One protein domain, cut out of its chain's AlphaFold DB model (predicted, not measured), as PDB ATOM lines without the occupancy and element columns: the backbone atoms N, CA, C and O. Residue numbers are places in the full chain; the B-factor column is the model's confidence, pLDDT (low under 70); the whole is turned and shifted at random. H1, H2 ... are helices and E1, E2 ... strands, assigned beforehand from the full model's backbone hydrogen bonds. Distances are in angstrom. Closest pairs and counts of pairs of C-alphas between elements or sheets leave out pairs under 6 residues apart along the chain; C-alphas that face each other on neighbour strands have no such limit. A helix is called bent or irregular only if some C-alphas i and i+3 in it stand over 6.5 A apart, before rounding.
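This is residues 3 to 181 of the 192 residues of an uncharacterized protein of Ligilactobacillus murinus (UniProt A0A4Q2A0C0). Four long helices, H1 to H4, run side by side as an up-and-down bundle, each against the one before it, and a long bent fifth helix, H5, folds back along H4 with its first arm. H3 runs through the middle, and a small hairpin of two strands, E1 and E2, sits at one end of the bundle, between H3 and H4 in the chain. The printed part has 179 residues, with five named helices and two named strands in the order H1 H2 H3 E1 E2 H4 H5; the strands are antiparallel and the class is mostly helix. The whole is only just compact, close to loose, with a radius of gyration of the C-alphas of 18.7 A and spans of 54 by 37 by 26 A.

Begin at the sheet, with E1 at residues 100 to 103 and E2 at residues 106 to 109. Before it, find C-alpha 4 at (-9.673, 0.812, 65.439), where H1 begins; it runs to residue 29, 37.4 A. H2 holds residues 35 to 57, 32.9 A, and H3 residues 63 to 95, 48.0 A. After the sheet, H4 runs 42.3 A from residue 113 to 141. H5, residues 146 to 181, was assigned as one helix by its hydrogen bonds but is bent: C-alphas 166 and 169 are 7.1 A apart. Its arm H5a, residues 146 to 166, is irregular, with C-alphas 153 and 156 6.8 A apart, and has a kink of 37 degrees near residue 154; H5b, residues 169 to 181, ends at C-alpha 181, (-27.806, 36.908, 36.604).

In the hairpin of E1 and E2, look for N 103 and O 106 at 2.9 A and N 108 and O 101 at 3.0 A, within hydrogen-bond range. H3 and H4 touch, closest at the C-alphas of Ser 75 and Gly 125, 4.3 A, opposite ways at a shallow tilt of 19 degrees. H2 touches H3, closest at the C-alphas of Met 53 and Ala 70, 4.0 A. H1 touches H2, closest at the C-alphas of Asp 6 and Leu 55, 5.5 A. H4 and H5a form a helical hairpin, closest at the C-alphas of Gly 130 and Thr 153, 3.8 A. H5b is close to H3 but not clearly touching, with the C-alphas of Leu 94 and Leu 179 6.8 A apart. Every O i to N i+4 pair is within hydrogen-bond range in H1, H2, H3, H4 and H5b; in H5a, 15 of 17 are.

The C-alphas of Asn 3 and Asp 104, 58.1 A apart, are the two farthest apart. The printed part has no cut, and its links are tight. Residues 162 to 171, in H5, stand free. The mean pLDDT of the printed part is 71.8; 69 residues are under 70, among them 97 to 117 and 142 to 154.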
ATOM      1  N   ASN A   3     -11.258  -3.530  65.137       62.47
ATOM      2  CA  ASN A   3      -9.926  -2.993  64.899       62.47
ATOM      3  C   ASN A   3     -10.076  -1.496  64.620       62.47
ATOM      4  O   ASN A   3     -10.516  -1.088  63.549       62.47
ATOM      5  N   VAL A   4      -9.717  -0.655  65.590       59.91
ATOM      6  CA  VAL A   4      -9.673   0.812  65.439       59.91
ATOM      7  C   VAL A   4      -8.883   1.212  64.182       59.91
ATOM      8  O   VAL A   4      -9.191   2.218  63.547       59.91
ATOM      9  N   PHE A   5      -7.925   0.374  63.777       61.69
ATOM     10  CA  PHE A   5      -7.164   0.484  62.534       61.69
ATOM     11  C   PHE A   5      -8.010   0.392  61.254       61.69
ATOM     12  O   PHE A   5      -7.732   1.141  60.320       61.69
ATOM     13  N   ASP A   6      -9.056  -0.437  61.208       70.12
ATOM     14  CA  ASP A   6      -9.908  -0.581  60.018       70.12
ATOM     15  C   ASP A   6     -10.801   0.650  59.836       70.12
ATOM     16  O   ASP A   6     -10.896   1.204  58.741       70.12
ATOM     17  N   LEU A   7     -11.375   1.157  60.933       71.25
ATOM     18  CA  LEU A   7     -12.152   2.397  60.918       71.25
ATOM     19  C   LEU A   7     -11.277   3.604  60.541       71.25
ATOM     20  O   LEU A   7     -11.676   4.428  59.717       71.25
ATOM     21  N   LEU A   8     -10.070   3.697  61.106       80.69
ATOM     22  CA  LEU A   8      -9.110   4.746  60.760       80.69
ATOM     23  C   LEU A   8      -8.682   4.646  59.287       80.69
ATOM     24  O   LEU A   8      -8.596   5.666  58.606       80.69
ATOM     25  N   GLY A   9      -8.492   3.428  58.774       79.88
ATOM     26  CA  GLY A   9      -8.218   3.163  57.364       79.88
ATOM     27  C   GLY A   9      -9.325   3.686  56.448       79.88
ATOM     28  O   GLY A   9      -9.031   4.374  55.472       79.88
ATOM     29  N   VAL A  10     -10.596   3.452  56.794       74.81
ATOM     30  CA  VAL A  10     -11.751   3.983  56.044       74.81
ATOM     31  C   VAL A  10     -11.735   5.509  56.036       74.81
ATOM     32  O   VAL A  10     -11.911   6.114  54.981       74.81
ATOM     33  N   VAL A  11     -11.483   6.141  57.185       79.50
ATOM     34  CA  VAL A  11     -11.430   7.608  57.305       79.50
ATOM     35  C   VAL A  11     -10.310   8.196  56.447       79.50
ATOM     36  O   VAL A  11     -10.544   9.146  55.700       79.50
ATOM     37  N   VAL A  12      -9.106   7.619  56.509       84.12
ATOM     38  CA  VAL A  12      -7.957   8.047  55.693       84.12
ATOM     39  C   VAL A  12      -8.274   7.915  54.210       84.12
ATOM     40  O   VAL A  12      -7.969   8.811  53.427       84.12
ATOM     41  N   LEU A  13      -8.920   6.822  53.822       82.62
ATOM     42  CA  LEU A  13      -9.236   6.526  52.438       82.62
ATOM     43  C   LEU A  13     -10.314   7.481  51.891       82.62
ATOM     44  O   LEU A  13     -10.136   8.050  50.814       82.62
ATOM     45  N   VAL A  14     -11.366   7.763  52.667       78.25
ATOM     46  CA  VAL A  14     -12.367   8.794  52.336       78.25
ATOM     47  C   VAL A  14     -11.717  10.173  52.212       78.25
ATOM     48  O   VAL A  14     -12.015  10.906  51.269       78.25
ATOM     49  N   ALA A  15     -10.795  10.522  53.114       82.12
ATOM     50  CA  ALA A  15     -10.051  11.773  53.020       82.12
ATOM     51  C   ALA A  15      -9.201  11.823  51.737       82.12
ATOM     52  O   ALA A  15      -9.243  12.815  51.017       82.12
ATOM     53  N   LEU A  16      -8.496  10.748  51.388       83.56
ATOM     54  CA  LEU A  16      -7.696  10.662  50.161       83.56
ATOM     55  C   LEU A  16      -8.549  10.886  48.906       83.56
ATOM     56  O   LEU A  16      -8.213  11.726  48.069       83.56
ATOM     57  N   VAL A  17      -9.693  10.200  48.819       82.50
ATOM     58  CA  VAL A  17     -10.676  10.388  47.740       82.50
ATOM     59  C   VAL A  17     -11.169  11.825  47.704       82.50
ATOM     60  O   VAL A  17     -11.278  12.414  46.626       82.50
ATOM     61  N   TYR A  18     -11.459  12.406  48.867       81.06
ATOM     62  CA  TYR A  18     -11.945  13.773  48.952       81.06
ATOM     63  C   TYR A  18     -10.923  14.765  48.379       81.06
ATOM     64  O   TYR A  18     -11.245  15.565  47.502       81.06
ATOM     65  N   TRP A  19      -9.667  14.659  48.812       80.81
ATOM     66  CA  TRP A  19      -8.573  15.515  48.358       80.81
ATOM     67  C   TRP A  19      -8.269  15.353  46.865       80.81
ATOM     68  O   TRP A  19      -8.054  16.352  46.175       80.81
ATOM     69  N   LEU A  20      -8.301  14.125  46.339       78.19
ATOM     70  CA  LEU A  20      -8.131  13.883  44.905       78.19
ATOM     71  C   LEU A  20      -9.256  14.512  44.082       78.19
ATOM     72  O   LEU A  20      -8.981  15.192  43.095       78.19
ATOM     73  N   ASN A  21     -10.511  14.330  44.501       78.19
ATOM     74  CA  ASN A  21     -11.654  14.953  43.836       78.19
ATOM     75  C   ASN A  21     -11.572  16.485  43.890       78.19
ATOM     76  O   ASN A  21     -11.878  17.132  42.893       78.19
ATOM     77  N   LEU A  22     -11.095  17.073  44.996       80.50
ATOM     78  CA  LEU A  22     -10.845  18.516  45.075       80.50
ATOM     79  C   LEU A  22      -9.793  18.978  44.055       80.50
ATOM     80  O   LEU A  22      -9.987  19.986  43.372       80.50
ATOM     81  N   ALA A  23      -8.662  18.272  43.965       77.44
ATOM     82  CA  ALA A  23      -7.570  18.628  43.061       77.44
ATOM     83  C   ALA A  23      -8.001  18.523  41.589       77.44
ATOM     84  O   ALA A  23      -7.796  19.449  40.804       77.44
ATOM     85  N   VAL A  24      -8.654  17.414  41.237       73.62
ATOM     86  CA  VAL A  24      -9.183  17.147  39.894       73.62
ATOM     87  C   VAL A  24     -10.285  18.132  39.546       73.62
ATOM     88  O   VAL A  24     -10.274  18.689  38.456       73.62
ATOM     89  N   GLY A  25     -11.188  18.404  40.480       74.12
ATOM     90  CA  GLY A  25     -12.247  19.382  40.316       74.12
ATOM     91  C   GLY A  25     -11.719  20.771  39.989       74.12
ATOM     92  O   GLY A  25     -12.091  21.347  38.972       74.12
ATOM     93  N   LYS A  26     -10.770  21.278  40.787       80.00
ATOM     94  CA  LYS A  26     -10.126  22.580  40.542       80.00
ATOM     95  C   LYS A  26      -9.397  22.625  39.195       80.00
ATOM     96  O   LYS A  26      -9.548  23.594  38.454       80.00
ATOM     97  N   SER A  27      -8.642  21.580  38.848       75.25
ATOM     98  CA  SER A  27      -7.964  21.499  37.545       75.25
ATOM     99  C   SER A  27      -8.942  21.352  36.374       75.25
ATOM    100  O   SER A  27      -8.678  21.857  35.283       75.25
ATOM    101  N   GLY A  28     -10.074  20.688  36.604       70.31
ATOM    102  CA  GLY A  28     -11.178  20.523  35.666       70.31
ATOM    103  C   GLY A  28     -11.897  21.832  35.388       70.31
ATOM    104  O   GLY A  28     -12.126  22.143  34.223       70.31
ATOM    105  N   VAL A  29     -12.184  22.621  36.423       69.06
ATOM    106  CA  VAL A  29     -12.739  23.976  36.287       69.06
ATOM    107  C   VAL A  29     -11.780  24.877  35.519       69.06
ATOM    108  O   VAL A  29     -12.216  25.596  34.636       69.06
ATOM    109  N   ALA A  30     -10.472  24.785  35.774       74.56
ATOM    110  CA  ALA A  30      -9.461  25.597  35.092       74.56
ATOM    111  C   ALA A  30      -9.155  25.171  33.637       74.56
ATOM    112  O   ALA A  30      -8.201  25.681  33.051       74.56
ATOM    113  N   GLY A  31      -9.865  24.181  33.081       67.38
ATOM    114  CA  GLY A  31      -9.629  23.687  31.719       67.38
ATOM    115  C   GLY A  31      -8.313  22.917  31.518       67.38
ATOM    116  O   GLY A  31      -7.971  22.575  30.391       67.38
ATOM    117  N   LYS A  32      -7.576  22.598  32.591       72.06
ATOM    118  CA  LYS A  32      -6.235  21.973  32.541       72.06
ATOM    119  C   LYS A  32      -6.257  20.447  32.659       72.06
ATOM    120  O   LYS A  32      -5.213  19.824  32.852       72.06
ATOM    121  N   LEU A  33      -7.435  19.829  32.599       70.00
ATOM    122  CA  LEU A  33      -7.578  18.390  32.803       70.00
ATOM    123  C   LEU A  33      -7.206  17.610  31.536       70.00
ATOM    124  O   LEU A  33      -7.851  17.763  30.501       70.00
ATOM    125  N   SER A  34      -6.200  16.736  31.627       71.31
ATOM    126  CA  SER A  34      -5.897  15.776  30.562       71.31
ATOM    127  C   SER A  34      -6.768  14.521  30.693       71.31
ATOM    128  O   SER A  34      -7.115  14.102  31.800       71.31
ATOM    129  N   ALA A  35      -7.087  13.879  29.565       65.94
ATOM    130  CA  ALA A  35      -7.851  12.626  29.555       65.94
ATOM    131  C   ALA A  35      -7.161  11.516  30.372       65.94
ATOM    132  O   ALA A  35      -7.820  10.779  31.102       65.94
ATOM    133  N   GLY A  36      -5.823  11.442  30.325       64.44
ATOM    134  CA  GLY A  36      -5.045  10.487  31.123       64.44
ATOM    135  C   GLY A  36      -5.173  10.715  32.633       64.44
ATOM    136  O   GLY A  36      -5.293   9.757  33.392       64.44
ATOM    137  N   PHE A  37      -5.227  11.974  33.077       68.06
ATOM    138  CA  PHE A  37      -5.418  12.302  34.490       68.06
ATOM    139  C   PHE A  37      -6.848  12.002  34.970       68.06
ATOM    140  O   PHE A  37      -7.033  11.532  36.091       68.06
ATOM    141  N   ALA A  38      -7.856  12.191  34.111       68.31
ATOM    142  CA  ALA A  38      -9.241  11.807  34.399       68.31
ATOM    143  C   ALA A  38      -9.413  10.280  34.536       68.31
ATOM    144  O   ALA A  38     -10.085   9.802  35.453       68.31
ATOM    145  N   LEU A  39      -8.758   9.502  33.666       69.19
ATOM    146  CA  LEU A  39      -8.738   8.038  33.761       69.19
ATOM    147  C   LEU A  39      -8.027   7.560  35.031       69.19
ATOM    148  O   LEU A  39      -8.538   6.682  35.725       69.19
ATOM    149  N   PHE A  40      -6.889   8.171  35.374       72.75
ATOM    150  CA  PHE A  40      -6.182   7.884  36.622       72.75
ATOM    151  C   PHE A  40      -7.057   8.173  37.851       72.75
ATOM    152  O   PHE A  40      -7.155   7.330  38.737       72.75
ATOM    153  N   GLN A  41      -7.751   9.315  37.889       71.69
ATOM    154  CA  GLN A  41      -8.680   9.629  38.978       71.69
ATOM    155  C   GLN A  41      -9.805   8.598  39.074       71.69
ATOM    156  O   GLN A  41     -10.095   8.128  40.171       71.69
ATOM    157  N   THR A  42     -10.408   8.225  37.945       74.38
ATOM    158  CA  THR A  42     -11.455   7.196  37.917       74.38
ATOM    159  C   THR A  42     -10.936   5.909  38.551       74.38
ATOM    160  O   THR A  42     -11.547   5.392  39.483       74.38
ATOM    161  N   LEU A  43      -9.752   5.450  38.142       78.56
ATOM    162  CA  LEU A  43      -9.122   4.262  38.709       78.56
ATOM    163  C   LEU A  43      -8.897   4.382  40.223       78.56
ATOM    164  O   LEU A  43      -9.211   3.448  40.955       78.56
ATOM    165  N   VAL A  44      -8.397   5.527  40.700       80.44
ATOM    166  CA  VAL A  44      -8.165   5.766  42.133       80.44
ATOM    167  C   VAL A  44      -9.476   5.762  42.915       80.44
ATOM    168  O   VAL A  44      -9.549   5.109  43.948       80.44
ATOM    169  N   VAL A  45     -10.530   6.420  42.424       82.19
ATOM    170  CA  VAL A  45     -11.851   6.437  43.077       82.19
ATOM    171  C   VAL A  45     -12.433   5.026  43.172       82.19
ATOM    172  O   VAL A  45     -12.940   4.651  44.227       82.19
ATOM    173  N   PHE A  46     -12.321   4.219  42.114       79.75
ATOM    174  CA  PHE A  46     -12.765   2.824  42.139       79.75
ATOM    175  C   PHE A  46     -11.923   1.960  43.084       79.75
ATOM    176  O   PHE A  46     -12.487   1.222  43.889       79.75
ATOM    177  N   ALA A  47     -10.593   2.080  43.043       80.81
ATOM    178  CA  ALA A  47      -9.698   1.365  43.955       80.81
ATOM    179  C   ALA A  47      -9.987   1.726  45.417       80.81
ATOM    180  O   ALA A  47     -10.034   0.859  46.287       80.81
ATOM    181  N   SER A  48     -10.259   3.001  45.677       82.19
ATOM    182  CA  SER A  48     -10.697   3.488  46.972       82.19
ATOM    183  C   SER A  48     -12.059   2.922  47.378       82.19
ATOM    184  O   SER A  48     -12.201   2.418  48.486       82.19
ATOM    185  N   ALA A  49     -13.053   2.927  46.493       81.75
ATOM    186  CA  ALA A  49     -14.365   2.368  46.800       81.75
ATOM    187  C   ALA A  49     -14.272   0.873  47.173       81.75
ATOM    188  O   ALA A  49     -14.898   0.431  48.137       81.75
ATOM    189  N   VAL A  50     -13.418   0.113  46.477       80.44
ATOM    190  CA  VAL A  50     -13.109  -1.289  46.809       80.44
ATOM    191  C   VAL A  50     -12.363  -1.405  48.145       80.44
ATOM    192  O   VAL A  50     -12.697  -2.259  48.962       80.44
ATOM    193  N   GLY A  51     -11.390  -0.534  48.419       81.75
ATOM    194  CA  GLY A  51     -10.695  -0.510  49.708       81.75
ATOM    195  C   GLY A  51     -11.641  -0.227  50.880       81.75
ATOM    196  O   GLY A  51     -11.598  -0.925  51.891       81.75
ATOM    197  N   SER A  52     -12.558   0.733  50.727       82.50
ATOM    198  CA  SER A  52     -13.607   1.009  51.712       82.50
ATOM    199  C   SER A  52     -14.544  -0.179  51.899       82.50
ATOM    200  O   SER A  52     -14.888  -0.477  53.037       82.50
ATOM    201  N   MET A  53     -14.916  -0.881  50.824       81.56
ATOM    202  CA  MET A  53     -15.723  -2.103  50.901       81.56
ATOM    203  C   MET A  53     -15.063  -3.170  51.779       81.56
ATOM    204  O   MET A  53     -15.714  -3.727  52.658       81.56
ATOM    205  N   ILE A  54     -13.773  -3.436  51.568       83.25
ATOM    206  CA  ILE A  54     -13.032  -4.452  52.327       83.25
ATOM    207  C   ILE A  54     -12.933  -4.055  53.804       83.25
ATOM    208  O   ILE A  54     -13.248  -4.855  54.682       83.25
ATOM    209  N   LEU A  55     -12.537  -2.810  54.084       84.69
ATOM    210  CA  LEU A  55     -12.343  -2.337  55.455       84.69
ATOM    211  C   LEU A  55     -13.656  -2.290  56.251       84.69
ATOM    212  O   LEU A  55     -13.695  -2.719  57.401       84.69
ATOM    213  N   LEU A  56     -14.745  -1.803  55.642       81.62
ATOM    214  CA  LEU A  56     -16.067  -1.777  56.278       81.62
ATOM    215  C   LEU A  56     -16.675  -3.177  56.408       81.62
ATOM    216  O   LEU A  56     -17.340  -3.453  57.404       81.62
ATOM    217  N   GLY A  57     -16.424  -4.067  55.447       81.19
ATOM    218  CA  GLY A  57     -16.857  -5.461  55.520       81.19
ATOM    219  C   GLY A  57     -16.224  -6.210  56.689       81.19
ATOM    220  O   GLY A  57     -16.913  -6.918  57.417       81.19
ATOM    221  N   ASN A  58     -14.939  -5.991  56.948       83.50
ATOM    222  CA  ASN A  58     -14.229  -6.671  58.033       83.50
ATOM    223  C   ASN A  58     -14.550  -6.117  59.433       83.50
ATOM    224  O   ASN A  58     -14.068  -6.645  60.434       83.50
ATOM    225  N   LEU A  59     -15.363  -5.059  59.529       81.31
ATOM    226  CA  LEU A  59     -15.599  -4.341  60.780       81.31
ATOM    227  C   LEU A  59     -16.512  -5.097  61.760       81.31
ATOM    228  O   LEU A  59     -16.497  -4.814  62.959       81.31
ATOM    229  N   VAL A  60     -17.333  -6.025  61.260       80.50
ATOM    230  CA  VAL A  60     -18.346  -6.748  62.039       80.50
ATOM    231  C   VAL A  60     -18.300  -8.236  61.695       80.50
ATOM    232  O   VAL A  60     -18.272  -8.597  60.528       80.50
ATOM    233  N   GLU A  61     -18.330  -9.105  62.710       79.06
ATOM    234  CA  GLU A  61     -18.284 -10.570  62.530       79.06
ATOM    235  C   GLU A  61     -19.589 -11.149  61.960       79.06
ATOM    236  O   GLU A  61     -19.597 -12.215  61.350       79.06
ATOM    237  N   ASN A  62     -20.713 -10.453  62.151       81.56
ATOM    238  CA  ASN A  62     -21.993 -10.847  61.577       81.56
ATOM    239  C   ASN A  62     -21.967 -10.683  60.050       81.56
ATOM    240  O   ASN A  62     -21.898  -9.563  59.555       81.56
ATOM    241  N   GLU A  63     -22.106 -11.789  59.321       77.81
ATOM    242  CA  GLU A  63     -22.024 -11.842  57.854       77.81
ATOM    243  C   GLU A  63     -23.013 -10.902  57.146       77.81
ATOM    244  O   GLU A  63     -22.652 -10.205  56.199       77.81
ATOM    245  N   THR A  64     -24.251 -10.803  57.642       73.81
ATOM    246  CA  THR A  64     -25.264  -9.898  57.071       73.81
ATOM    247  C   THR A  64     -24.852  -8.437  57.222       73.81
ATOM    248  O   THR A  64     -24.969  -7.643  56.287       73.81
ATOM    249  N   PHE A  65     -24.367  -8.077  58.408       73.12
ATOM    250  CA  PHE A  65     -23.981  -6.709  58.725       73.12
ATOM    251  C   PHE A  65     -22.651  -6.323  58.064       73.12
ATOM    252  O   PHE A  65     -22.514  -5.209  57.566       73.12
ATOM    253  N   SER A  66     -21.708  -7.263  58.001       78.25
ATOM    254  CA  SER A  66     -20.456  -7.174  57.248       78.25
ATOM    255  C   SER A  66     -20.734  -6.848  55.784       78.25
ATOM    256  O   SER A  66     -20.242  -5.855  55.249       78.25
ATOM    257  N   LEU A  67     -21.610  -7.621  55.145       74.62
ATOM    258  CA  LEU A  67     -21.912  -7.440  53.736       74.62
ATOM    259  C   LEU A  67     -22.675  -6.133  53.466       74.62
ATOM    260  O   LEU A  67     -22.396  -5.448  52.481       74.62
ATOM    261  N   PHE A  68     -23.574  -5.735  54.368       76.88
ATOM    262  CA  PHE A  68     -24.223  -4.423  54.318       76.88
ATOM    263  C   PHE A  68     -23.203  -3.274  54.385       76.88
ATOM    264  O   PHE A  68     -23.221  -2.371  53.545       76.88
ATOM    265  N   LEU A  69     -22.279  -3.326  55.348       78.06
ATOM    266  CA  LEU A  69     -21.234  -2.317  55.529       78.06
ATOM    267  C   LEU A  69     -20.265  -2.267  54.345       78.06
ATOM    268  O   LEU A  69     -19.907  -1.178  53.896       78.06
ATOM    269  N   ALA A  70     -19.889  -3.421  53.796       78.94
ATOM    270  CA  ALA A  70     -19.035  -3.517  52.621       78.94
ATOM    271  C   ALA A  70     -19.654  -2.773  51.428       78.94
ATOM    272  O   ALA A  70     -19.014  -1.935  50.785       78.94
ATOM    273  N   VAL A  71     -20.935  -3.019  51.157       79.81
ATOM    274  CA  VAL A  71     -21.606  -2.393  50.018       79.81
ATOM    275  C   VAL A  71     -21.907  -0.910  50.259       79.81
ATOM    276  O   VAL A  71     -21.812  -0.111  49.323       79.81
ATOM    277  N   LEU A  72     -22.169  -0.501  51.505       79.25
ATOM    278  CA  LEU A  72     -22.212   0.919  51.867       79.25
ATOM    279  C   LEU A  72     -20.864   1.614  51.657       79.25
ATOM    280  O   LEU A  72     -20.844   2.747  51.181       79.25
ATOM    281  N   GLY A  73     -19.748   0.948  51.960       80.19
ATOM    282  CA  GLY A  73     -18.406   1.471  51.703       80.19
ATOM    283  C   GLY A  73     -18.160   1.740  50.224       80.19
ATOM    284  O   GLY A  73     -17.710   2.825  49.857       80.19
ATOM    285  N   LEU A  74     -18.536   0.788  49.369       83.06
ATOM    286  CA  LEU A  74     -18.441   0.932  47.917       83.06
ATOM    287  C   LEU A  74     -19.351   2.060  47.399       83.06
ATOM    288  O   LEU A  74     -18.907   2.957  46.680       83.06
ATOM    289  N   SER A  75     -20.628   2.027  47.781       85.31
ATOM    290  CA  SER A  75     -21.640   2.974  47.311       85.31
ATOM    291  C   SER A  75     -21.362   4.401  47.785       85.31
ATOM    292  O   SER A  75     -21.396   5.336  46.985       85.31
ATOM    293  N   GLY A  76     -21.022   4.576  49.062       79.38
ATOM    294  CA  GLY A  76     -20.783   5.882  49.669       79.38
ATOM    295  C   GLY A  76     -19.627   6.637  49.013       79.38
ATOM    296  O   GLY A  76     -19.767   7.821  48.707       79.38
ATOM    297  N   VAL A  77     -18.515   5.952  48.724       84.31
ATOM    298  CA  VAL A  77     -17.346   6.556  48.059       84.31
ATOM    299  C   VAL A  77     -17.679   7.008  46.634       84.31
ATOM    300  O   VAL A  77     -17.298   8.110  46.223       84.31
ATOM    301  N   LEU A  78     -18.421   6.188  45.884       85.25
ATOM    302  CA  LEU A  78     -18.838   6.510  44.520       85.25
ATOM    303  C   LEU A  78     -19.851   7.664  44.496       85.25
ATOM    304  O   LEU A  78     -19.666   8.627  43.755       85.25
ATOM    305  N   ILE A  79     -20.869   7.636  45.360       83.19
ATOM    306  CA  ILE A  79     -21.879   8.701  45.439       83.19
ATOM    307  C   ILE A  79     -21.236  10.037  45.835       83.19
ATOM    308  O   ILE A  79     -21.496  11.055  45.189       83.19
ATOM    309  N   LEU A  80     -20.353  10.046  46.841       82.00
ATOM    310  CA  LEU A  80     -19.633  11.253  47.264       82.00
ATOM    311  C   LEU A  80     -18.796  11.844  46.118       82.00
ATOM    312  O   LEU A  80     -18.817  13.056  45.889       82.00
ATOM    313  N   SER A  81     -18.097  10.987  45.370       81.88
ATOM    314  CA  SER A  81     -17.292  11.399  44.214       81.88
ATOM    315  C   SER A  81     -18.161  11.964  43.084       81.88
ATOM    316  O   SER A  81     -17.795  12.960  42.452       81.88
ATOM    317  N   GLY A  82     -19.349  11.391  42.870       80.88
ATOM    318  CA  GLY A  82     -20.342  11.889  41.920       80.88
ATOM    319  C   GLY A  82     -20.871  13.282  42.269       80.88
ATOM    320  O   GLY A  82     -20.872  14.168  41.414       80.88
ATOM    321  N   PHE A  83     -21.239  13.517  43.533       79.00
ATOM    322  CA  PHE A  83     -21.695  14.836  43.996       79.00
ATOM    323  C   PHE A  83     -20.617  15.916  43.892       79.00
ATOM    324  O   PHE A  83     -20.910  17.044  43.493       79.00
ATOM    325  N   MET A  84     -19.364  15.596  44.221       78.69
ATOM    326  CA  MET A  84     -18.278  16.561  44.047       78.69
ATOM    327  C   MET A  84     -18.015  16.870  42.579       78.69
ATOM    328  O   MET A  84     -17.896  18.041  42.220       78.69
ATOM    329  N   SER A  85     -18.007  15.849  41.723       77.00
ATOM    330  CA  SER A  85     -17.883  16.039  40.275       77.00
ATOM    331  C   SER A  85     -18.997  16.943  39.732       77.00
ATOM    332  O   SER A  85     -18.735  17.764  38.859       77.00
ATOM    333  N   PHE A  86     -20.210  16.861  40.294       75.56
ATOM    334  CA  PHE A  86     -21.336  17.712  39.907       75.56
ATOM    335  C   PHE A  86     -21.111  19.179  40.290       75.56
ATOM    336  O   PHE A  86     -21.251  20.052  39.439       75.56
ATOM    337  N   LYS A  87     -20.664  19.458  41.523       75.12
ATOM    338  CA  LYS A  87     -20.315  20.832  41.933       75.12
ATOM    339  C   LYS A  87     -19.214  21.443  41.067       75.12
ATOM    340  O   LYS A  87     -19.262  22.619  40.729       75.12
ATOM    341  N   TYR A  88     -18.204  20.656  40.708       75.25
ATOM    342  CA  TYR A  88     -17.129  21.139  39.841       75.25
ATOM    343  C   TYR A  88     -17.569  21.332  38.398       75.25
ATOM    344  O   TYR A  88     -17.097  22.245  37.725       75.25
ATOM    345  N   TYR A  89     -18.486  20.496  37.927       72.12
ATOM    346  CA  TYR A  89     -19.122  20.684  36.638       72.12
ATOM    347  C   TYR A  89     -19.911  22.002  36.588       72.12
ATOM    348  O   TYR A  89     -19.707  22.784  35.665       72.12
ATOM    349  N   GLU A  90     -20.708  22.303  37.615       70.19
ATOM    350  CA  GLU A  90     -21.412  23.585  37.769       70.19
ATOM    351  C   GLU A  90     -20.440  24.776  37.788       70.19
ATOM    352  O   GLU A  90     -20.601  25.735  37.039       70.19
ATOM    353  N   GLN A  91     -19.343  24.684  38.545       72.56
ATOM    354  CA  GLN A  91     -18.311  25.727  38.550       72.56
ATOM    355  C   GLN A  91     -17.646  25.927  37.184       72.56
ATOM    356  O   GLN A  91     -17.329  27.060  36.827       72.56
ATOM    357  N   ARG A  92     -17.436  24.856  36.409       72.25
ATOM    358  CA  ARG A  92     -16.901  24.965  35.046       72.25
ATOM    359  C   ARG A  92     -17.898  25.650  34.116       72.25
ATOM    360  O   ARG A  92     -17.472  26.485  33.326       72.25
ATOM    361  N   ILE A  93     -19.192  25.351  34.265       69.31
ATOM    362  CA  ILE A  93     -20.264  26.051  33.544       69.31
ATOM    363  C   ILE A  93     -20.175  27.562  33.755       69.31
ATOM    364  O   ILE A  93     -20.221  28.334  32.803       69.31
ATOM    365  N   LEU A  94     -19.971  27.983  34.999       68.81
ATOM    366  CA  LEU A  94     -19.885  29.398  35.355       68.81
ATOM    367  C   LEU A  94     -18.554  30.059  34.951       68.81
ATOM    368  O   LEU A  94     -18.512  31.272  34.708       68.81
ATOM    369  N   ALA A  95     -17.459  29.295  34.927       69.81
ATOM    370  CA  ALA A  95     -16.121  29.791  34.608       69.81
ATOM    371  C   ALA A  95     -15.872  29.933  33.099       69.81
ATOM    372  O   ALA A  95     -15.172  30.862  32.705       69.81
ATOM    373  N   HIS A  96     -16.458  29.047  32.292       70.88
ATOM    374  CA  HIS A  96     -16.271  28.973  30.842       70.88
ATOM    375  C   HIS A  96     -17.612  28.989  30.094       70.88
ATOM    376  O   HIS A  96     -17.925  28.022  29.400       70.88
ATOM    377  N   PRO A  97     -18.435  30.048  30.233       63.41
ATOM    378  CA  PRO A  97     -19.753  30.132  29.597       63.41
ATOM    379  C   PRO A  97     -19.703  29.968  28.068       63.41
ATOM    380  O   PRO A  97     -20.670  29.510  27.479       63.41
ATOM    381  N   GLU A  98     -18.575  30.275  27.427       62.09
ATOM    382  CA  GLU A  98     -18.317  30.063  26.000       62.09
ATOM    383  C   GLU A  98     -18.339  28.589  25.559       62.09
ATOM    384  O   GLU A  98     -18.590  28.311  24.387       62.09
ATOM    385  N   GLU A  99     -18.121  27.637  26.476       62.91
ATOM    386  CA  GLU A  99     -18.277  26.197  26.217       62.91
ATOM    387  C   GLU A  99     -19.763  25.756  26.245       62.91
ATOM    388  O   GLU A  99     -20.062  24.580  26.003       62.91
ATOM    389  N   PHE A 100     -20.694  26.685  26.523       64.25
ATOM    390  CA  PHE A 100     -22.134  26.453  26.671       64.25
ATOM    391  C   PHE A 100     -22.929  27.371  25.743       64.25
ATOM    392  O   PHE A 100     -22.929  28.590  25.887       64.25
ATOM    393  N   TYR A 101     -23.676  26.784  24.814       61.47
ATOM    394  CA  TYR A 101     -24.615  27.534  23.987       61.47
ATOM    395  C   TYR A 101     -25.996  26.889  24.032       61.47
ATOM    396  O   TYR A 101     -26.151  25.664  24.045       61.47
ATOM    397  N   ILE A 102     -27.015  27.744  24.089       56.47
ATOM    398  CA  ILE A 102     -28.404  27.333  23.917       56.47
ATOM    399  C   ILE A 102     -28.653  27.268  22.413       56.47
ATOM    400  O   ILE A 102     -28.585  28.290  21.737       56.47
ATOM    401  N   GLN A 103     -28.921  26.068  21.904       54.16
ATOM    402  CA  GLN A 103     -29.347  25.831  20.528       54.16
ATOM    403  C   GLN A 103     -30.756  25.234  20.564       54.16
ATOM    404  O   GLN A 103     -30.984  24.203  21.199       54.16
ATOM    405  N   ASP A 104     -31.718  25.911  19.934       49.56
ATOM    406  CA  ASP A 104     -33.120  25.473  19.835       49.56
ATOM    407  C   ASP A 104     -33.771  25.116  21.190       49.56
ATOM    408  O   ASP A 104     -34.487  24.123  21.332       49.56
ATOM    409  N   GLY A 105     -33.485  25.905  22.233       53.00
ATOM    410  CA  GLY A 105     -34.011  25.681  23.586       53.00
ATOM    411  C   GLY A 105     -33.382  24.500  24.340       53.00
ATOM    412  O   GLY A 105     -33.792  24.210  25.466       53.00
ATOM    413  N   ASN A 106     -32.373  23.843  23.761       46.38
ATOM    414  CA  ASN A 106     -31.558  22.825  24.412       46.38
ATOM    415  C   ASN A 106     -30.147  23.360  24.674       46.38
ATOM    416  O   ASN A 106     -29.560  24.061  23.854       46.38
ATOM    417  N   VAL A 107     -29.581  23.013  25.826       57.28
ATOM    418  CA  VAL A 107     -28.183  23.330  26.138       57.28
ATOM    419  C   VAL A 107     -27.305  22.282  25.464       57.28
ATOM    420  O   VAL A 107     -27.424  21.093  25.771       57.28
ATOM    421  N   VAL A 108     -26.460  22.713  24.530       54.72
ATOM    422  CA  VAL A 108     -25.530  21.843  23.802       54.72
ATOM    423  C   VAL A 108     -24.144  21.955  24.436       54.72
ATOM    424  O   VAL A 108     -23.676  23.048  24.751       54.72
ATOM    425  N   PHE A 109     -23.503  20.803  24.656       56.09
ATOM    426  CA  PHE A 109     -22.223  20.687  25.356       56.09
ATOM    427  C   PHE A 109     -21.123  20.253  24.391       56.09
ATOM    428  O   PHE A 109     -21.178  19.145  23.860       56.09
ATOM    429  N   GLU A 110     -20.095  21.079  24.201       52.31
ATOM    430  CA  GLU A 110     -19.029  20.764  23.239       52.31
ATOM    431  C   GLU A 110     -17.914  19.891  23.849       52.31
ATOM    432  O   GLU A 110     -17.323  19.056  23.164       52.31
ATOM    433  N   LYS A 111     -17.652  20.012  25.162       51.62
ATOM    434  CA  LYS A 111     -16.675  19.188  25.899       51.62
ATOM    435  C   LYS A 111     -17.096  19.004  27.354       51.62
ATOM    436  O   LYS A 111     -16.983  19.929  28.148       51.62
ATOM    437  N   SER A 112     -17.513  17.800  27.755       55.22
ATOM    438  CA  SER A 112     -17.845  17.558  29.167       55.22
ATOM    439  C   SER A 112     -17.326  16.234  29.721       55.22
ATOM    440  O   SER A 112     -18.062  15.280  29.970       55.22
ATOM    441  N   TYR A 113     -16.017  16.206  29.978       57.44
ATOM    442  CA  TYR A 113     -15.358  15.114  30.701       57.44
ATOM    443  C   TYR A 113     -15.830  15.010  32.165       57.44
ATOM    444  O   TYR A 113     -15.938  13.909  32.701       57.44
ATOM    445  N   LEU A 114     -16.169  16.138  32.804       63.81
ATOM    446  CA  LEU A 114     -16.673  16.162  34.185       63.81
ATOM    447  C   LEU A 114     -18.082  15.566  34.292       63.81
ATOM    448  O   LEU A 114     -18.361  14.842  35.244       63.81
ATOM    449  N   PHE A 115     -18.945  15.789  33.296       68.56
ATOM    450  CA  PHE A 115     -20.285  15.198  33.271       68.56
ATOM    451  C   PHE A 115     -20.244  13.673  33.106       68.56
ATOM    452  O   PHE A 115     -20.982  12.965  33.788       68.56
ATOM    453  N   GLY A 116     -19.327  13.152  32.282       65.69
ATOM    454  CA  GLY A 116     -19.083  11.709  32.194       65.69
ATOM    455  C   GLY A 116     -18.707  11.092  33.548       65.69
ATOM    456  O   GLY A 116     -19.225  10.034  33.908       65.69
ATOM    457  N   GLY A 117     -17.883  11.790  34.338       66.00
ATOM    458  CA  GLY A 117     -17.557  11.406  35.716       66.00
ATOM    459  C   GLY A 117     -18.775  11.418  36.645       66.00
ATOM    460  O   GLY A 117     -19.010  10.442  37.351       66.00
ATOM    461  N   VAL A 118     -19.600  12.471  36.595       72.25
ATOM    462  CA  VAL A 118     -20.853  12.572  37.374       72.25
ATOM    463  C   VAL A 118     -21.767  11.379  37.118       72.25
ATOM    464  O   VAL A 118     -22.182  10.707  38.063       72.25
ATOM    465  N   VAL A 119     -22.065  11.102  35.845       73.50
ATOM    466  CA  VAL A 119     -22.978  10.022  35.452       73.50
ATOM    467  C   VAL A 119     -22.424   8.668  35.883       73.50
ATOM    468  O   VAL A 119     -23.157   7.858  36.452       73.50
ATOM    469  N   SER A 120     -21.127   8.440  35.673       71.00
ATOM    470  CA  SER A 120     -20.478   7.177  36.023       71.00
ATOM    471  C   SER A 120     -20.498   6.942  37.534       71.00
ATOM    472  O   SER A 120     -21.001   5.919  37.993       71.00
ATOM    473  N   TYR A 121     -20.013   7.893  38.335       80.06
ATOM    474  CA  TYR A 121     -19.904   7.716  39.784       80.06
ATOM    475  C   TYR A 121     -21.268   7.609  40.472       80.06
ATOM    476  O   TYR A 121     -21.464   6.723  41.304       80.06
ATOM    477  N   LEU A 122     -22.236   8.452  40.099       81.62
ATOM    478  CA  LEU A 122     -23.587   8.367  40.658       81.62
ATOM    479  C   LEU A 122     -24.303   7.088  40.212       81.62
ATOM    480  O   LEU A 122     -24.964   6.446  41.029       81.62
ATOM    481  N   GLY A 123     -24.145   6.688  38.947       78.81
ATOM    482  CA  GLY A 123     -24.730   5.462  38.410       78.81
ATOM    483  C   GLY A 123     -24.198   4.216  39.114       78.81
ATOM    484  O   GLY A 123     -24.977   3.453  39.688       78.81
ATOM    485  N   PHE A 124     -22.874   4.038  39.143       79.56
ATOM    486  CA  PHE A 124     -22.242   2.892  39.804       79.56
ATOM    487  C   PHE A 124     -22.448   2.904  41.322       79.56
ATOM    488  O   PHE A 124     -22.674   1.849  41.912       79.56
ATOM    489  N   GLY A 125     -22.443   4.079  41.956       81.19
ATOM    490  CA  GLY A 125     -22.728   4.210  43.384       81.19
ATOM    491  C   GLY A 125     -24.155   3.800  43.749       81.19
ATOM    492  O   GLY A 125     -24.363   3.087  44.732       81.19
ATOM    493  N   THR A 126     -25.139   4.178  42.931       81.25
ATOM    494  CA  THR A 126     -26.549   3.804  43.134       81.25
ATOM    495  C   THR A 126     -26.791   2.319  42.851       81.25
ATOM    496  O   THR A 126     -27.506   1.657  43.602       81.25
ATOM    497  N   LEU A 127     -26.156   1.774  41.807       81.38
ATOM    498  CA  LEU A 127     -26.155   0.336  41.510       81.38
ATOM    499  C   LEU A 127     -25.593  -0.476  42.679       81.38
ATOM    500  O   LEU A 127     -26.220  -1.439  43.115       81.38
ATOM    501  N   ALA A 128     -24.446  -0.054  43.221       79.12
ATOM    502  CA  ALA A 128     -23.850  -0.679  44.393       79.12
ATOM    503  C   ALA A 128     -24.829  -0.672  45.577       79.12
ATOM    504  O   ALA A 128     -25.077  -1.729  46.148       79.12
ATOM    505  N   ALA A 129     -25.470   0.462  45.889       79.38
ATOM    506  CA  ALA A 129     -26.474   0.527  46.960       79.38
ATOM    507  C   ALA A 129     -27.621  -0.480  46.767       79.38
ATOM    508  O   ALA A 129     -28.015  -1.146  47.725       79.38
ATOM    509  N   GLY A 130     -28.134  -0.622  45.540       77.00
ATOM    510  CA  GLY A 130     -29.182  -1.595  45.218       77.00
ATOM    511  C   GLY A 130     -28.748  -3.044  45.429       77.00
ATOM    512  O   GLY A 130     -29.481  -3.832  46.035       77.00
ATOM    513  N   ILE A 131     -27.540  -3.397  44.985       75.38
ATOM    514  CA  ILE A 131     -26.966  -4.734  45.201       75.38
ATOM    515  C   ILE A 131     -26.819  -5.015  46.705       75.38
ATOM    516  O   ILE A 131     -27.168  -6.098  47.172       75.38
ATOM    517  N   GLY A 132     -26.372  -4.023  47.479       72.00
ATOM    518  CA  GLY A 132     -26.209  -4.140  48.931       72.00
ATOM    519  C   GLY A 132     -27.520  -4.401  49.649       72.00
ATOM    520  O   GLY A 132     -27.636  -5.384  50.373       72.00
ATOM    521  N   LEU A 133     -28.529  -3.571  49.375       72.25
ATOM    522  CA  LEU A 133     -29.888  -3.743  49.895       72.25
ATOM    523  C   LEU A 133     -30.437  -5.139  49.596       72.25
ATOM    524  O   LEU A 133     -31.013  -5.784  50.466       72.25
ATOM    525  N   THR A 134     -30.219  -5.622  48.379       74.44
ATOM    526  CA  THR A 134     -30.710  -6.929  47.935       74.44
ATOM    527  C   THR A 134     -30.078  -8.075  48.706       74.44
ATOM    528  O   THR A 134     -30.789  -8.959  49.185       74.44
ATOM    529  N   ASN A 135     -28.758  -8.045  48.874       70.19
ATOM    530  CA  ASN A 135     -28.056  -9.087  49.607       70.19
ATOM    531  C   ASN A 135     -28.400  -9.069  51.105       70.19
ATOM    532  O   ASN A 135     -28.574 -10.133  51.692       70.19
ATOM    533  N   THR A 136     -28.580  -7.889  51.709       69.19
ATOM    534  CA  THR A 136     -29.032  -7.766  53.104       69.19
ATOM    535  C   THR A 136     -30.456  -8.290  53.293       69.19
ATOM    536  O   THR A 136     -30.737  -8.985  54.261       69.19
ATOM    537  N   ILE A 137     -31.375  -8.005  52.367       70.38
ATOM    538  CA  ILE A 137     -32.739  -8.554  52.436       70.38
ATOM    539  C   ILE A 137     -32.700 -10.079  52.253       70.38
ATOM    540  O   ILE A 137     -33.429 -10.794  52.940       70.38
ATOM    541  N   SER A 138     -31.824 -10.585  51.377       71.50
ATOM    542  CA  SER A 138     -31.678 -12.023  51.111       71.50
ATOM    543  C   SER A 138     -31.217 -12.798  52.336       71.50
ATOM    544  O   SER A 138     -31.771 -13.855  52.645       71.50
ATOM    545  N   SER A 139     -30.268 -12.245  53.087       69.94
ATOM    546  CA  SER A 139     -29.765 -12.880  54.301       69.94
ATOM    547  C   SER A 139     -30.743 -12.809  55.483       69.94
ATOM    548  O   SER A 139     -30.662 -13.643  56.379       69.94
ATOM    549  N   VAL A 140     -31.690 -11.860  55.483       70.81
ATOM    550  CA  VAL A 140     -32.690 -11.701  56.556       70.81
ATOM    551  C   VAL A 140     -33.970 -12.507  56.299       70.81
ATOM    552  O   VAL A 140     -34.530 -13.068  57.236       70.81
ATOM    553  N   ILE A 141     -34.458 -12.559  55.054       70.62
ATOM    554  CA  ILE A 141     -35.791 -13.107  54.715       70.62
ATOM    555  C   ILE A 141     -35.695 -14.423  53.907       70.62
ATOM    556  O   ILE A 141     -36.692 -15.118  53.710       70.62
ATOM    557  N   GLY A 142     -34.491 -14.815  53.475       63.75
ATOM    558  CA  GLY A 142     -34.220 -16.068  52.764       63.75
ATOM    559  C   GLY A 142     -34.537 -16.017  51.263       63.75
ATOM    560  O   GLY A 142     -35.503 -15.393  50.822       63.75
ATOM    561  N   ALA A 143     -33.740 -16.715  50.447       63.19
ATOM    562  CA  ALA A 143     -33.665 -16.594  48.979       63.19
ATOM    563  C   ALA A 143     -34.963 -16.863  48.171       63.19
ATOM    564  O   ALA A 143     -34.974 -16.721  46.950       63.19
ATOM    565  N   HIS A 144     -36.080 -17.205  48.817       60.47
ATOM    566  CA  HIS A 144     -37.341 -17.572  48.164       60.47
ATOM    567  C   HIS A 144     -38.140 -16.395  47.569       60.47
ATOM    568  O   HIS A 144     -39.114 -16.623  46.856       60.47
ATOM    569  N   HIS A 145     -37.726 -15.144  47.797       61.88
ATOM    570  CA  HIS A 145     -38.453 -13.944  47.359       61.88
ATOM    571  C   HIS A 145     -37.769 -13.182  46.205       61.88
ATOM    572  O   HIS A 145     -37.507 -11.985  46.300       61.88
ATOM    573  N   GLY A 146     -37.533 -13.864  45.076       57.75
ATOM    574  CA  GLY A 146     -36.880 -13.326  43.863       57.75
ATOM    575  C   GLY A 146     -37.352 -11.937  43.399       57.75
ATOM    576  O   GLY A 146     -36.545 -11.102  42.996       57.75
ATOM    577  N   VAL A 147     -38.655 -11.661  43.503       61.31
ATOM    578  CA  VAL A 147     -39.256 -10.375  43.103       61.31
ATOM    579  C   VAL A 147     -38.868  -9.233  44.050       61.31
ATOM    580  O   VAL A 147     -38.591  -8.127  43.588       61.31
ATOM    581  N   LEU A 148     -38.791  -9.492  45.363       62.34
ATOM    582  CA  LEU A 148     -38.342  -8.500  46.348       62.34
ATOM    583  C   LEU A 148     -36.864  -8.144  46.140       62.34
ATOM    584  O   LEU A 148     -36.499  -6.981  46.283       62.34
ATOM    585  N   TYR A 149     -36.036  -9.106  45.721       63.44
ATOM    586  CA  TYR A 149     -34.625  -8.880  45.393       63.44
ATOM    587  C   TYR A 149     -34.438  -8.012  44.150       63.44
ATOM    588  O   TYR A 149     -33.689  -7.037  44.183       63.44
ATOM    589  N   GLY A 150     -35.179  -8.306  43.079       59.50
ATOM    590  CA  GLY A 150     -35.172  -7.473  41.876       59.50
ATOM    591  C   GLY A 150     -35.622  -6.038  42.164       59.50
ATOM    592  O   GLY A 150     -34.978  -5.086  41.723       59.50
ATOM    593  N   LEU A 151     -36.678  -5.868  42.967       61.94
ATOM    594  CA  LEU A 151     -37.150  -4.547  43.389       61.94
ATOM    595  C   LEU A 151     -36.140  -3.824  44.283       61.94
ATOM    596  O   LEU A 151     -35.914  -2.641  44.077       61.94
ATOM    597  N   ALA A 152     -35.495  -4.505  45.229       67.88
ATOM    598  CA  ALA A 152     -34.487  -3.897  46.097       67.88
ATOM    599  C   ALA A 152     -33.230  -3.448  45.331       67.88
ATOM    600  O   ALA A 152     -32.663  -2.404  45.651       67.88
ATOM    601  N   THR A 153     -32.830  -4.183  44.285       67.75
ATOM    602  CA  THR A 153     -31.701  -3.796  43.423       67.75
ATOM    603  C   THR A 153     -32.055  -2.592  42.559       67.75
ATOM    604  O   THR A 153     -31.260  -1.664  42.412       67.75
ATOM    605  N   LEU A 154     -33.251  -2.606  41.969       69.50
ATOM    606  CA  LEU A 154     -33.653  -1.616  40.977       69.50
ATOM    607  C   LEU A 154     -34.278  -0.364  41.594       69.50
ATOM    608  O   LEU A 154     -34.209   0.692  40.977       69.50
ATOM    609  N   ALA A 155     -34.855  -0.434  42.795       73.56
ATOM    610  CA  ALA A 155     -35.521   0.703  43.428       73.56
ATOM    611  C   ALA A 155     -34.596   1.919  43.590       73.56
ATOM    612  O   ALA A 155     -35.016   3.000  43.183       73.56
ATOM    613  N   PRO A 156     -33.339   1.800  44.067       70.38
ATOM    614  CA  PRO A 156     -32.431   2.945  44.133       70.38
ATOM    615  C   PRO A 156     -32.173   3.573  42.761       70.38
ATOM    616  O   PRO A 156     -32.145   4.794  42.641       70.38
ATOM    617  N   ILE A 157     -32.058   2.753  41.714       70.06
ATOM    618  CA  ILE A 157     -31.824   3.202  40.336       70.06
ATOM    619  C   ILE A 157     -33.068   3.899  39.780       70.06
ATOM    620  O   ILE A 157     -32.966   4.986  39.222       70.06
ATOM    621  N   ILE A 158     -34.250   3.308  39.961       71.19
ATOM    622  CA  ILE A 158     -35.531   3.870  39.520       71.19
ATOM    623  C   ILE A 158     -35.804   5.188  40.249       71.19
ATOM    624  O   ILE A 158     -36.192   6.165  39.613       71.19
ATOM    625  N   ILE A 159     -35.555   5.245  41.561       73.19
ATOM    626  CA  ILE A 159     -35.670   6.467  42.362       73.19
ATOM    627  C   ILE A 159     -34.671   7.513  41.861       73.19
ATOM    628  O   ILE A 159     -35.065   8.656  41.655       73.19
ATOM    629  N   ALA A 160     -33.414   7.148  41.597       68.44
ATOM    630  CA  ALA A 160     -32.419   8.074  41.065       68.44
ATOM    631  C   ALA A 160     -32.812   8.619  39.683       68.44
ATOM    632  O   ALA A 160     -32.768   9.831  39.480       68.44
ATOM    633  N   ILE A 161     -33.269   7.765  38.759       68.12
ATOM    634  CA  ILE A 161     -33.766   8.176  37.435       68.12
ATOM    635  C   ILE A 161     -34.989   9.083  37.582       68.12
ATOM    636  O   ILE A 161     -35.073  10.111  36.911       68.12
ATOM    637  N   TYR A 162     -35.923   8.742  38.470       72.31
ATOM    638  CA  TYR A 162     -37.111   9.548  38.736       72.31
ATOM    639  C   TYR A 162     -36.750  10.922  39.305       72.31
ATOM    640  O   TYR A 162     -37.249  11.933  38.813       72.31
ATOM    641  N   LEU A 163     -35.863  10.982  40.301       66.94
ATOM    642  CA  LEU A 163     -35.369  12.234  40.866       66.94
ATOM    643  C   LEU A 163     -34.652  13.051  39.789       66.94
ATOM    644  O   LEU A 163     -34.957  14.229  39.619       66.94
ATOM    645  N   PHE A 164     -33.783  12.433  38.991       64.81
ATOM    646  CA  PHE A 164     -33.099  13.116  37.898       64.81
ATOM    647  C   PHE A 164     -34.103  13.678  36.886       64.81
ATOM    648  O   PHE A 164     -34.066  14.861  36.573       64.81
ATOM    649  N   ALA A 165     -35.074  12.880  36.437       62.84
ATOM    650  CA  ALA A 165     -36.101  13.309  35.492       62.84
ATOM    651  C   ALA A 165     -37.007  14.419  36.052       62.84
ATOM    652  O   ALA A 165     -37.349  15.352  35.322       62.84
ATOM    653  N   LYS A 166     -37.373  14.340  37.335       67.94
ATOM    654  CA  LYS A 166     -38.221  15.322  38.021       67.94
ATOM    655  C   LYS A 166     -37.496  16.646  38.239       67.94
ATOM    656  O   LYS A 166     -38.065  17.704  37.975       67.94
ATOM    657  N   TYR A 167     -36.247  16.594  38.693       63.31
ATOM    658  CA  TYR A 167     -35.466  17.782  39.030       63.31
ATOM    659  C   TYR A 167     -34.647  18.325  37.855       63.31
ATOM    660  O   TYR A 167     -34.170  19.451  37.957       63.31
ATOM    661  N   ARG A 168     -34.557  17.630  36.705       59.41
ATOM    662  CA  ARG A 168     -33.801  18.114  35.528       59.41
ATOM    663  C   ARG A 168     -34.199  19.526  35.120       59.41
ATOM    664  O   ARG A 168     -33.337  20.341  34.835       59.41
ATOM    665  N   LYS A 169     -35.506  19.823  35.104       58.16
ATOM    666  CA  LYS A 169     -36.016  21.140  34.697       58.16
ATOM    667  C   LYS A 169     -35.608  22.211  35.696       58.16
ATOM    668  O   LYS A 169     -35.213  23.287  35.277       58.16
ATOM    669  N   TRP A 170     -35.671  21.894  36.986       66.06
ATOM    670  CA  TRP A 170     -35.260  22.804  38.048       66.06
ATOM    671  C   TRP A 170     -33.754  23.074  38.000       66.06
ATOM    672  O   TRP A 170     -33.356  24.230  38.035       66.06
ATOM    673  N   VAL A 171     -32.929  22.036  37.815       62.34
ATOM    674  CA  VAL A 171     -31.473  22.170  37.643       62.34
ATOM    675  C   VAL A 171     -31.149  23.013  36.409       62.34
ATOM    676  O   VAL A 171     -30.349  23.936  36.497       62.34
ATOM    677  N   MET A 172     -31.819  22.770  35.279       59.09
ATOM    678  CA  MET A 172     -31.597  23.560  34.066       59.09
ATOM    679  C   MET A 172     -32.024  25.015  34.227       59.09
ATOM    680  O   MET A 172     -31.305  25.914  33.812       59.09
ATOM    681  N   GLN A 173     -33.172  25.259  34.858       65.12
ATOM    682  CA  GLN A 173     -33.630  26.611  35.174       65.12
ATOM    683  C   GLN A 173     -32.685  27.317  36.142       65.12
ATOM    684  O   GLN A 173     -32.472  28.512  35.995       65.12
ATOM    685  N   HIS A 174     -32.116  26.595  37.108       67.56
ATOM    686  CA  HIS A 174     -31.136  27.137  38.038       67.56
ATOM    687  C   HIS A 174     -29.863  27.561  37.304       67.56
ATOM    688  O   HIS A 174     -29.476  28.717  37.407       67.56
ATOM    689  N   ILE A 175     -29.306  26.681  36.466       65.25
ATOM    690  CA  ILE A 175     -28.121  26.973  35.646       65.25
ATOM    691  C   ILE A 175     -28.382  28.164  34.712       65.25
ATOM    692  O   ILE A 175     -27.577  29.087  34.647       65.25
ATOM    693  N   ILE A 176     -29.523  28.185  34.015       66.25
ATOM    694  CA  ILE A 176     -29.903  29.295  33.124       66.25
ATOM    695  C   ILE A 176     -30.055  30.597  33.917       66.25
ATOM    696  O   ILE A 176     -29.577  31.642  33.482       66.25
ATOM    697  N   LYS A 177     -30.696  30.549  35.089       70.88
ATOM    698  CA  LYS A 177     -30.877  31.718  35.952       70.88
ATOM    699  C   LYS A 177     -29.537  32.254  36.457       70.88
ATOM    700  O   LYS A 177     -29.314  33.454  36.355       70.88
ATOM    701  N   GLU A 178     -28.644  31.396  36.944       67.06
ATOM    702  CA  GLU A 178     -27.311  31.803  37.403       67.06
ATOM    703  C   GLU A 178     -26.463  32.390  36.267       67.06
ATOM    704  O   GLU A 178     -25.804  33.415  36.449       67.06
ATOM    705  N   LEU A 179     -26.513  31.795  35.070       64.19
ATOM    706  CA  LEU A 179     -25.827  32.323  33.887       64.19
ATOM    707  C   LEU A 179     -26.409  33.675  33.434       64.19
ATOM    708  O   LEU A 179     -25.659  34.551  32.999       64.19
ATOM    709  N   GLY A 180     -27.725  33.861  33.564       61.09
ATOM    710  CA  GLY A 180     -28.413  35.114  33.254       61.09
ATOM    711  C   GLY A 180     -28.127  36.233  34.249       61.09
ATOM    712  O   GLY A 180     -27.817  37.346  33.835       61.09
ATOM    713  N   GLU A 181     -28.149  35.941  35.550       69.62
ATOM    714  CA  GLU A 181     -27.806  36.908  36.604       69.62
ATOM    715  C   GLU A 181     -26.344  37.371  36.510       69.62
ATOM    716  O   GLU A 181     -26.035  38.514  36.842       69.62
TER     717      GLU A 181